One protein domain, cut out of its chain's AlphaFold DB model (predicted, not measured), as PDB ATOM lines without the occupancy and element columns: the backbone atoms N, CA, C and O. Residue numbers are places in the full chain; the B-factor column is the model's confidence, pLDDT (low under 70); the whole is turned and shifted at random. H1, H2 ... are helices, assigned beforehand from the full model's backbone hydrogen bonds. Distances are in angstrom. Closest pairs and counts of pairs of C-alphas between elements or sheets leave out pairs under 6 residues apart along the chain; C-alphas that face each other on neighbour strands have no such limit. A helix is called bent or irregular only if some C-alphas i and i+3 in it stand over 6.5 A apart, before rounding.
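Overview. This is residues 11 to 82 of the 454 residues of an uncharacterized protein of Zymoseptoria brevis (UniProt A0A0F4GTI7). A long bent helix, H1, forms one side of an elongated body, and a helical hairpin of H2 and H3 folds back over it, H2 crossing the second arm, H1b, and H3 crossing the first arm, H1a. Residues 14 to 20, of which 15 to 20 belong to H1, stick out free at one end. The printed part has 72 residues with three named helices, in the order H1, H2, H3, and no named strand; the class is all helix. It is only just compact, close to loose, with a radius of gyration of the C-alphas of 13.3 A, and spans 43 by 25 by 18 A.

Arrangement. H1, residues 15 to 39, was assigned as one helix by its hydrogen bonds but is bent: C-alphas 28 and 31 are 6.9 A apart. Its arms, H1a at residues 15 to 28 and H1b at residues 31 to 39, stand at a shallow tilt of 34 degrees, only just short of steep. H1b touches H2, residues 49 to 60, at a steep tilt of 65 degrees, the same way; their closest C-alphas, of Ala 37 and Arg 55, are 5.0 A apart. H2, with residues 49 to 54 alone, touches residues 66 to 71 of H3, residues 65 to 82; their closest C-alphas, of Gly 53 and Val 67, are 5.3 A apart. These two form a hairpin, running opposite ways at a tilt of 37 degrees, only just steep. Residues 71 to 75 of H3 touch residues 22 to 26 of H1a, about perpendicular at 83 degrees; the closest C-alphas, of Asp 22 and Leu 75, are 6.9 A apart. The helix packing is mostly crossed, with none of the three touching pairs at a shallow tilt. H1a and H2 are apart, as are H1b and H3. Each O i to N i+4 pair is within hydrogen-bond range in H1a, H1b and H2, and 13 of 14 in H3.

Along the chain. H1a begins at C-alpha 15, (30.041, -48.210, -15.300), and measures 20.0 A from first to last C-alpha; H1b measures 12.4 A and ends at C-alpha 39, (21.695, -26.465, -43.008). H2 measures 15.6 A. H3 measures 25.6 A and ends at C-alpha 82, (37.499, -31.693, -19.548).

Size, cuts and confidence. The two C-alphas farthest apart, those of Ser 12 and Glu 42, are 43.0 A apart, while those of Asp 11 and Lys 82, the first and last printed, are 14.3 A apart. The printed part has no cut. The link from H1 to H2, 9 residues, is short, and the link from H2 to H3, 4 residues, is tight. The mean pLDDT of the printed part is 90.2, and no printed residue is under 70.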
ATOM      1  N   ASP A  11      37.949 -42.761 -12.956       79.00
ATOM      2  CA  ASP A  11      38.359 -44.120 -12.565       79.00
ATOM      3  C   ASP A  11      37.630 -44.628 -11.311       79.00
ATOM      4  O   ASP A  11      37.544 -45.833 -11.086       79.00
ATOM      5  N   SER A  12      37.057 -43.714 -10.523       81.62
ATOM      6  CA  SER A  12      36.248 -44.029  -9.342       81.62
ATOM      7  C   SER A  12      34.748 -44.170  -9.640       81.62
ATOM      8  O   SER A  12      33.981 -44.562  -8.764       81.62
ATOM      9  N   MET A  13      34.315 -43.867 -10.870       85.31
ATOM     10  CA  MET A  13      32.905 -43.901 -11.266       85.31
ATOM     11  C   MET A  13      32.435 -45.321 -11.592       85.31
ATOM     12  O   MET A  13      33.158 -46.129 -12.189       85.31
ATOM     13  N   THR A  14      31.168 -45.617 -11.287       88.94
ATOM     14  CA  THR A  14      30.562 -46.876 -11.731       88.94
ATOM     15  C   THR A  14      30.451 -46.911 -13.262       88.94
ATOM     16  O   THR A  14      30.487 -45.882 -13.940       88.94
ATOM     17  N   MET A  15      30.285 -48.100 -13.851       88.06
ATOM     18  CA  MET A  15      30.041 -48.210 -15.300       88.06
ATOM     19  C   MET A  15      28.807 -47.415 -15.750       88.06
ATOM     20  O   MET A  15      28.829 -46.807 -16.816       88.06
ATOM     21  N   LYS A  16      27.754 -47.392 -14.925       88.12
ATOM     22  CA  LYS A  16      26.523 -46.649 -15.212       88.12
ATOM     23  C   LYS A  16      26.768 -45.142 -15.213       88.12
ATOM     24  O   LYS A  16      26.269 -44.452 -16.096       88.12
ATOM     25  N   ASP A  17      27.559 -44.647 -14.267       87.38
ATOM     26  CA  ASP A  17      27.858 -43.218 -14.175       87.38
ATOM     27  C   ASP A  17      28.735 -42.758 -15.340       87.38
ATOM     28  O   ASP A  17      28.445 -41.727 -15.940       87.38
ATOM     29  N   ARG A  18      29.738 -43.560 -15.732       87.69
ATOM     30  CA  ARG A  18      30.554 -43.289 -16.930       87.69
ATOM     31  C   ARG A  18      29.705 -43.245 -18.197       87.69
ATOM     32  O   ARG A  18      29.842 -42.323 -18.991       87.69
ATOM     33  N   PHE A  19      28.784 -44.195 -18.355       89.25
ATOM     34  CA  PHE A  19      27.859 -44.203 -19.489       89.25
ATOM     35  C   PHE A  19      26.960 -42.958 -19.517       89.25
ATOM     36  O   PHE A  19      26.764 -42.365 -20.574       89.25
ATOM     37  N   ASN A  20      26.419 -42.548 -18.366       89.75
ATOM     38  CA  ASN A  20      25.569 -41.361 -18.276       89.75
ATOM     39  C   ASN A  20      26.347 -40.068 -18.569       89.75
ATOM     40  O   ASN A  20      25.816 -39.190 -19.250       89.75
ATOM     41  N   GLU A  21      27.591 -39.960 -18.092       88.31
ATOM     42  CA  GLU A  21      28.497 -38.851 -18.417       88.31
ATOM     43  C   GLU A  21      28.754 -38.782 -19.930       88.31
ATOM     44  O   GLU A  21      28.508 -37.749 -20.555       88.31
ATOM     45  N   ASP A  22      29.164 -39.899 -20.539       91.94
ATOM     46  CA  ASP A  22      29.467 -39.979 -21.972       91.94
ATOM     47  C   ASP A  22      28.235 -39.633 -22.818       91.94
ATOM     48  O   ASP A  22      28.312 -38.851 -23.770       91.94
ATOM     49  N   MET A  23      27.066 -40.154 -22.431       90.88
ATOM     50  CA  MET A  23      25.792 -39.831 -23.066       90.88
ATOM     51  C   MET A  23      25.470 -38.338 -22.951       90.88
ATOM     52  O   MET A  23      25.047 -37.730 -23.934       90.88
ATOM     53  N   GLY A  24      25.694 -37.727 -21.785       90.06
ATOM     54  CA  GLY A  24      25.500 -36.292 -21.575       90.06
ATOM     55  C   GLY A  24      26.399 -35.441 -22.474       90.06
ATOM     56  O   GLY A  24      25.929 -34.473 -23.075       90.06
ATOM     57  N   ILE A  25      27.669 -35.828 -22.627       90.06
ATOM     58  CA  ILE A  25      28.628 -35.158 -23.519       90.06
ATOM     59  C   ILE A  25      28.173 -35.259 -24.978       90.06
ATOM     60  O   ILE A  25      28.121 -34.249 -25.683       90.06
ATOM     61  N   VAL A  26      27.812 -36.459 -25.439       91.62
ATOM     62  CA  VAL A  26      27.371 -36.681 -26.824       91.62
ATOM     63  C   VAL A  26      26.065 -35.934 -27.108       91.62
ATOM     64  O   VAL A  26      25.966 -35.237 -28.119       91.62
ATOM     65  N   MET A  27      25.080 -36.013 -26.210       89.94
ATOM     66  CA  MET A  27      23.770 -35.375 -26.389       89.94
ATOM     67  C   MET A  27      23.814 -33.847 -26.289       89.94
ATOM     68  O   MET A  27      22.928 -33.187 -26.827       89.94
ATOM     69  N   ALA A  28      24.850 -33.266 -25.680       87.38
ATOM     70  CA  ALA A  28      25.087 -31.826 -25.741       87.38
ATOM     71  C   ALA A  28      25.541 -31.359 -27.140       87.38
ATOM     72  O   ALA A  28      25.238 -30.237 -27.540       87.38
ATOM     73  N   THR A  29      26.237 -32.211 -27.900       90.06
ATOM     74  CA  THR A  29      26.863 -31.838 -29.183       90.06
ATOM     75  C   THR A  29      26.052 -32.293 -30.398       90.06
ATOM     76  O   THR A  29      25.943 -31.559 -31.380       90.06
ATOM     77  N   VAL A  30      25.437 -33.479 -30.352       91.94
ATOM     78  CA  VAL A  30      24.692 -34.055 -31.488       91.94
ATOM     79  C   VAL A  30      23.598 -33.129 -32.037       91.94
ATOM     80  O   VAL A  30      23.559 -32.974 -33.257       91.94
ATOM     81  N   PRO A  31      22.756 -32.462 -31.223       90.50
ATOM     82  CA  PRO A  31      21.738 -31.552 -31.749       90.50
ATOM     83  C   PRO A  31      22.330 -30.394 -32.562       90.50
ATOM     84  O   PRO A  31      21.777 -30.018 -33.592       90.50
ATOM     85  N   GLU A  32      23.475 -29.847 -32.140       91.25
ATOM     86  CA  GLU A  32      24.172 -28.800 -32.894       91.25
ATOM     87  C   GLU A  32      24.699 -29.329 -34.235       91.25
ATOM     88  O   GLU A  32      24.503 -28.696 -35.274       91.25
ATOM     89  N   LEU A  33      25.305 -30.524 -34.234       93.75
ATOM     90  CA  LEU A  33      25.770 -31.180 -35.460       93.75
ATOM     91  C   LEU A  33      24.607 -31.496 -36.410       93.75
ATOM     92  O   LEU A  33      24.761 -31.378 -37.621       93.75
ATOM     93  N   GLN A  34      23.438 -31.870 -35.883       92.44
ATOM     94  CA  GLN A  34      22.235 -32.112 -36.681       92.44
ATOM     95  C   GLN A  34      21.724 -30.828 -37.332       92.44
ATOM     96  O   GLN A  34      21.458 -30.831 -38.532       92.44
ATOM     97  N   VAL A  35      21.620 -29.729 -36.576       92.00
ATOM     98  CA  VAL A  35      21.227 -28.420 -37.125       92.00
ATOM     99  C   VAL A  35      22.156 -28.034 -38.273       92.00
ATOM    100  O   VAL A  35      21.684 -27.681 -39.353       92.00
ATOM    101  N   LEU A  36      23.466 -28.170 -38.066       91.81
ATOM    102  CA  LEU A  36      24.465 -27.855 -39.078       91.81
ATOM    103  C   LEU A  36      24.387 -28.787 -40.301       91.81
ATOM    104  O   LEU A  36      24.458 -28.314 -41.432       91.81
ATOM    105  N   ALA A  37      24.201 -30.092 -40.097       93.25
ATOM    106  CA  ALA A  37      24.057 -31.067 -41.177       93.25
ATOM    107  C   ALA A  37      22.789 -30.848 -42.019       93.25
ATOM    108  O   ALA A  37      22.799 -31.114 -43.219       93.25
ATOM    109  N   ILE A  38      21.702 -30.366 -41.407       91.69
ATOM    110  CA  ILE A  38      20.471 -30.006 -42.121       91.69
ATOM    111  C   ILE A  38      20.656 -28.694 -42.891       91.69
ATOM    112  O   ILE A  38      20.138 -28.562 -43.998       91.69
ATOM    113  N   GLU A  39      21.384 -27.726 -42.326       91.00
ATOM    114  CA  GLU A  39      21.695 -26.465 -43.008       91.00
ATOM    115  C   GLU A  39      22.635 -26.676 -44.209       91.00
ATOM    116  O   GLU A  39      22.503 -26.003 -45.229       91.00
ATOM    117  N   TYR A  40      23.545 -27.652 -44.115       90.88
ATOM    118  CA  TYR A  40      24.506 -28.007 -45.160       90.88
ATOM    119  C   TYR A  40      24.382 -29.487 -45.573       90.88
ATOM    120  O   TYR A  40      25.259 -30.293 -45.245       90.88
ATOM    121  N   PRO A  41      23.336 -29.864 -46.337       89.88
ATOM    122  CA  PRO A  41      23.085 -31.261 -46.712       89.88
ATOM    123  C   PRO A  41      24.201 -31.873 -47.580       89.88
ATOM    124  O   PRO A  41      24.493 -33.067 -47.470       89.88
ATOM    125  N   GLU A  42      24.885 -31.047 -48.373       89.12
ATOM    126  CA  GLU A  42      26.030 -31.457 -49.203       89.12
ATOM    127  C   GLU A  42      27.361 -31.510 -48.428       89.12
ATOM    128  O   GLU A  42      28.372 -31.977 -48.948       89.12
ATOM    129  N   GLY A  43      27.365 -31.076 -47.163       88.56
ATOM    130  CA  GLY A  43      28.542 -31.026 -46.298       88.56
ATOM    131  C   GLY A  43      28.998 -29.601 -45.982       88.56
ATOM    132  O   GLY A  43      29.005 -28.705 -46.833       88.56
ATOM    133  N   ALA A  44      29.396 -29.396 -44.727       89.00
ATOM    134  CA  ALA A  44      29.979 -28.139 -44.267       89.00
ATOM    135  C   ALA A  44      31.472 -28.041 -44.640       89.00
ATOM    136  O   ALA A  44      32.112 -29.012 -45.047       89.00
ATOM    137  N   TRP A  45      32.056 -26.853 -44.491       89.06
ATOM    138  CA  TRP A  45      33.500 -26.674 -44.655       89.06
ATOM    139  C   TRP A  45      34.259 -27.332 -43.502       89.06
ATOM    140  O   TRP A  45      33.779 -27.344 -42.367       89.06
ATOM    141  N   ALA A  46      35.460 -27.842 -43.796       90.69
ATOM    142  CA  ALA A  46      36.323 -28.474 -42.798       90.69
ATOM    143  C   ALA A  46      35.616 -29.600 -42.004       90.69
ATOM    144  O   ALA A  46      35.886 -29.813 -40.825       90.69
ATOM    145  N   GLU A  47      34.702 -30.331 -42.652       90.88
ATOM    146  CA  GLU A  47      33.905 -31.386 -42.022       90.88
ATOM    147  C   GLU A  47      34.800 -32.516 -41.471       90.88
ATOM    148  O   GLU A  47      35.517 -33.201 -42.210       90.88
ATOM    149  N   HIS A  48      34.748 -32.722 -40.152       92.75
ATOM    150  CA  HIS A  48      35.323 -33.888 -39.477       92.75
ATOM    151  C   HIS A  48      34.345 -35.069 -39.502       92.75
ATOM    152  O   HIS A  48      33.177 -34.959 -39.879       92.75
ATOM    153  N   GLU A  49      34.831 -36.226 -39.058       92.62
ATOM    154  CA  GLU A  49      34.099 -37.486 -39.152       92.62
ATOM    155  C   GLU A  49      32.780 -37.504 -38.370       92.62
ATOM    156  O   GLU A  49      31.804 -38.058 -38.863       92.62
ATOM    157  N   MET A  50      32.682 -36.850 -37.208       94.19
ATOM    158  CA  MET A  50      31.405 -36.814 -36.479       94.19
ATOM    159  C   MET A  50      30.321 -36.062 -37.252       94.19
ATOM    160  O   MET A  50      29.225 -36.592 -37.418       94.19
ATOM    161  N   LEU A  51      30.622 -34.862 -37.766       94.06
ATOM    162  CA  LEU A  51      29.662 -34.073 -38.539       94.06
ATOM    163  C   LEU A  51      29.255 -34.812 -39.821       94.06
ATOM    164  O   LEU A  51      28.062 -34.968 -40.093       94.06
ATOM    165  N   ARG A  52      30.237 -35.380 -40.535       93.25
ATOM    166  CA  ARG A  52      29.993 -36.244 -41.700       93.25
ATOM    167  C   ARG A  52      29.094 -37.427 -41.347       93.25
ATOM    168  O   ARG A  52      28.200 -37.785 -42.113       93.25
ATOM    169  N   GLY A  53      29.347 -38.047 -40.200       93.50
ATOM    170  CA  GLY A  53      28.616 -39.197 -39.690       93.50
ATOM    171  C   GLY A  53      27.166 -38.863 -39.391       93.50
ATOM    172  O   GLY A  53      26.271 -39.521 -39.913       93.50
ATOM    173  N   VAL A  54      26.929 -37.798 -38.621       94.19
ATOM    174  CA  VAL A  54      25.586 -37.294 -38.299       94.19
ATOM    175  C   VAL A  54      24.811 -36.964 -39.572       94.19
ATOM    176  O   VAL A  54      23.668 -37.395 -39.723       94.19
ATOM    177  N   ARG A  55      25.442 -36.286 -40.534       93.75
ATOM    178  CA  ARG A  55      24.831 -35.981 -41.832       93.75
ATOM    179  C   ARG A  55      24.428 -37.243 -42.596       93.75
ATOM    180  O   ARG A  55      23.290 -37.346 -43.052       93.75
ATOM    181  N   GLN A  56      25.311 -38.239 -42.683       93.06
ATOM    182  CA  GLN A  56      24.988 -39.513 -43.331       93.06
ATOM    183  C   GLN A  56      23.908 -40.302 -42.583       93.06
ATOM    184  O   GLN A  56      23.087 -40.942 -43.234       93.06
ATOM    185  N   LEU A  57      23.872 -40.256 -41.249       93.06
ATOM    186  CA  LEU A  57      22.827 -40.901 -40.450       93.06
ATOM    187  C   LEU A  57      21.450 -40.288 -40.728       93.06
ATOM    188  O   LEU A  57      20.489 -41.033 -40.913       93.06
ATOM    189  N   ILE A  58      21.358 -38.957 -40.834       90.81
ATOM    190  CA  ILE A  58      20.115 -38.254 -41.199       90.81
ATOM    191  C   ILE A  58      19.641 -38.680 -42.597       90.81
ATOM    192  O   ILE A  58      18.458 -38.951 -42.795       90.81
ATOM    193  N   GLN A  59      20.566 -38.765 -43.556       89.00
ATOM    194  CA  GLN A  59      20.261 -39.100 -44.950       89.00
ATOM    195  C   GLN A  59      19.899 -40.578 -45.143       89.00
ATOM    196  O   GLN A  59      18.932 -40.895 -45.830       89.00
ATOM    197  N   ARG A  60      20.676 -41.494 -44.549       88.12
ATOM    198  CA  ARG A  60      20.557 -42.947 -44.760       88.12
ATOM    199  C   ARG A  60      19.586 -43.628 -43.804       88.12
ATOM    200  O   ARG A  60      19.089 -44.692 -44.140       88.12
ATOM    201  N   LYS A  61      19.357 -43.063 -42.614       84.31
ATOM    202  CA  LYS A  61      18.519 -43.631 -41.538       84.31
ATOM    203  C   LYS A  61      18.927 -45.038 -41.063       84.31
ATOM    204  O   LYS A  61      18.118 -45.746 -40.472       84.31
ATOM    205  N   HIS A  62      20.187 -45.430 -41.269       84.75
ATOM    206  CA  HIS A  62      20.750 -46.703 -40.806       84.75
ATOM    207  C   HIS A  62      22.014 -46.474 -39.970       84.75
ATOM    208  O   HIS A  62      22.763 -45.553 -40.291       84.75
ATOM    209  N   PRO A  63      22.292 -47.304 -38.944       83.62
ATOM    210  CA  PRO A  63      23.514 -47.203 -38.149       83.62
ATOM    211  C   PRO A  63      24.785 -47.321 -38.996       83.62
ATOM    212  O   PRO A  63      24.860 -48.127 -39.923       83.62
ATOM    213  N   ILE A  64      25.809 -46.540 -38.647       89.69
ATOM    214  CA  ILE A  64      27.094 -46.514 -39.348       89.69
ATOM    215  C   ILE A  64      28.209 -46.773 -38.333       89.69
ATOM    216  O   ILE A  64      28.466 -45.944 -37.465       89.69
ATOM    217  N   LEU A  65      28.892 -47.915 -38.456       89.88
ATOM    218  CA  LEU A  65      29.857 -48.372 -37.450       89.88
ATOM    219  C   LEU A  65      31.030 -47.401 -37.250       89.88
ATOM    220  O   LEU A  65      31.420 -47.139 -36.124       89.88
ATOM    221  N   TRP A  66      31.577 -46.807 -38.312       92.06
ATOM    222  CA  TRP A  66      32.704 -45.881 -38.151       92.06
ATOM    223  C   TRP A  66      32.320 -44.590 -37.403       92.06
ATOM    224  O   TRP A  66      33.194 -43.921 -36.852       92.06
ATOM    225  N   VAL A  67      31.027 -44.251 -37.332       93.44
ATOM    226  CA  VAL A  67      30.550 -43.079 -36.585       93.44
ATOM    227  C   VAL A  67      30.696 -43.300 -35.081       93.44
ATOM    228  O   VAL A  67      31.049 -42.358 -34.377       93.44
ATOM    229  N   THR A  68      30.517 -44.528 -34.582       91.88
ATOM    230  CA  THR A  68      30.738 -44.818 -33.153       91.88
ATOM    231  C   THR A  68      32.200 -44.599 -32.776       91.88
ATOM    232  O   THR A  68      32.480 -43.977 -31.756       91.88
ATOM    233  N   PHE A  69      33.132 -45.001 -33.647       92.94
ATOM    234  CA  PHE A  69      34.556 -44.728 -33.464       92.94
ATOM    235  C   PHE A  69      34.867 -43.223 -33.477       92.94
ATOM    236  O   PHE A  69      35.623 -42.748 -32.633       92.94
ATOM    237  N   ALA A  70      34.251 -42.446 -34.375       94.62
ATOM    238  CA  ALA A  70      34.439 -40.993 -34.407       94.62
ATOM    239  C   ALA A  70      33.980 -40.310 -33.105       94.62
ATOM    240  O   ALA A  70      34.676 -39.429 -32.598       94.62
ATOM    241  N   PHE A  71      32.841 -40.731 -32.544       94.25
ATOM    242  CA  PHE A  71      32.376 -40.238 -31.245       94.25
ATOM    243  C   PHE A  71      33.243 -40.726 -30.081       94.25
ATOM    244  O   PHE A  71      33.438 -39.962 -29.142       94.25
ATOM    245  N   GLN A  72      33.821 -41.930 -30.152       94.25
ATOM    246  CA  GLN A  72      34.782 -42.390 -29.145       94.25
ATOM    247  C   GLN A  72      36.027 -41.498 -29.113       94.25
ATOM    248  O   GLN A  72      36.406 -41.027 -28.050       94.25
ATOM    249  N   VAL A  73      36.612 -41.183 -30.275       93.62
ATOM    250  CA  VAL A  73      37.761 -40.262 -30.359       93.62
ATOM    251  C   VAL A  73      37.410 -38.890 -29.781       93.62
ATOM    252  O   VAL A  73      38.219 -38.271 -29.093       93.62
ATOM    253  N   TYR A  74      36.195 -38.402 -30.032       94.06
ATOM    254  CA  TYR A  74      35.727 -37.157 -29.432       94.06
ATOM    255  C   TYR A  74      35.582 -37.247 -27.915       94.06
ATOM    256  O   TYR A  74      36.039 -36.340 -27.227       94.06
ATOM    257  N   LEU A  75      35.000 -38.325 -27.388       93.25
ATOM    258  CA  LEU A  75      34.922 -38.561 -25.949       93.25
ATOM    259  C   LEU A  75      36.319 -38.594 -25.325       93.25
ATOM    260  O   LEU A  75      36.551 -37.894 -24.347       93.25
ATOM    261  N   ASP A  76      37.278 -39.286 -25.937       92.56
ATOM    262  CA  ASP A  76      38.664 -39.329 -25.458       92.56
ATOM    263  C   ASP A  76      39.270 -37.915 -25.379       92.56
ATOM    264  O   ASP A  76      39.837 -37.530 -24.355       92.56
ATOM    265  N   ILE A  77      39.072 -37.088 -26.414       90.75
ATOM    266  CA  ILE A  77      39.481 -35.672 -26.410       90.75
ATOM    267  C   ILE A  77      38.780 -34.906 -25.279       90.75
ATOM    268  O   ILE A  77      39.421 -34.131 -24.564       90.75
ATOM    269  N   ARG A  78      37.474 -35.124 -25.084       88.12
ATOM    270  CA  ARG A  78      36.686 -34.491 -24.017       88.12
ATOM    271  C   ARG A  78      37.150 -34.916 -22.630       88.12
ATOM    272  O   ARG A  78      37.171 -34.074 -21.746       88.12
ATOM    273  N   HIS A  79      37.575 -36.157 -22.428       87.06
ATOM    274  CA  HIS A  79      38.088 -36.617 -21.137       87.06
ATOM    275  C   HIS A  79      39.514 -36.127 -20.861       87.06
ATOM    276  O   HIS A  79      39.854 -35.881 -19.704       87.06
ATOM    277  N   ILE A  80      40.333 -35.940 -21.903       85.81
ATOM    278  CA  ILE A  80      41.676 -35.353 -21.778       85.81
ATOM    279  C   ILE A  80      41.594 -33.866 -21.414       85.81
ATOM    280  O   ILE A  80      42.395 -33.388 -20.612       85.81
ATOM    281  N   HIS A  81      40.662 -33.129 -22.023       82.88
ATOM    282  CA  HIS A  81      40.581 -31.672 -21.887       82.88
ATOM    283  C   HIS A  81      39.519 -31.180 -20.903       82.88
ATOM    284  O   HIS A  81      39.637 -30.060 -20.426       82.88
ATOM    285  N   LYS A  82      38.514 -31.992 -20.568       83.69
ATOM    286  CA  LYS A  82      37.499 -31.693 -19.548       83.69
ATOM    287  C   LYS A  82      36.827 -30.330 -19.783       83.69
ATOM    288  O   LYS A  82      36.314 -30.078 -20.876       83.69
TER     289      LYS A  82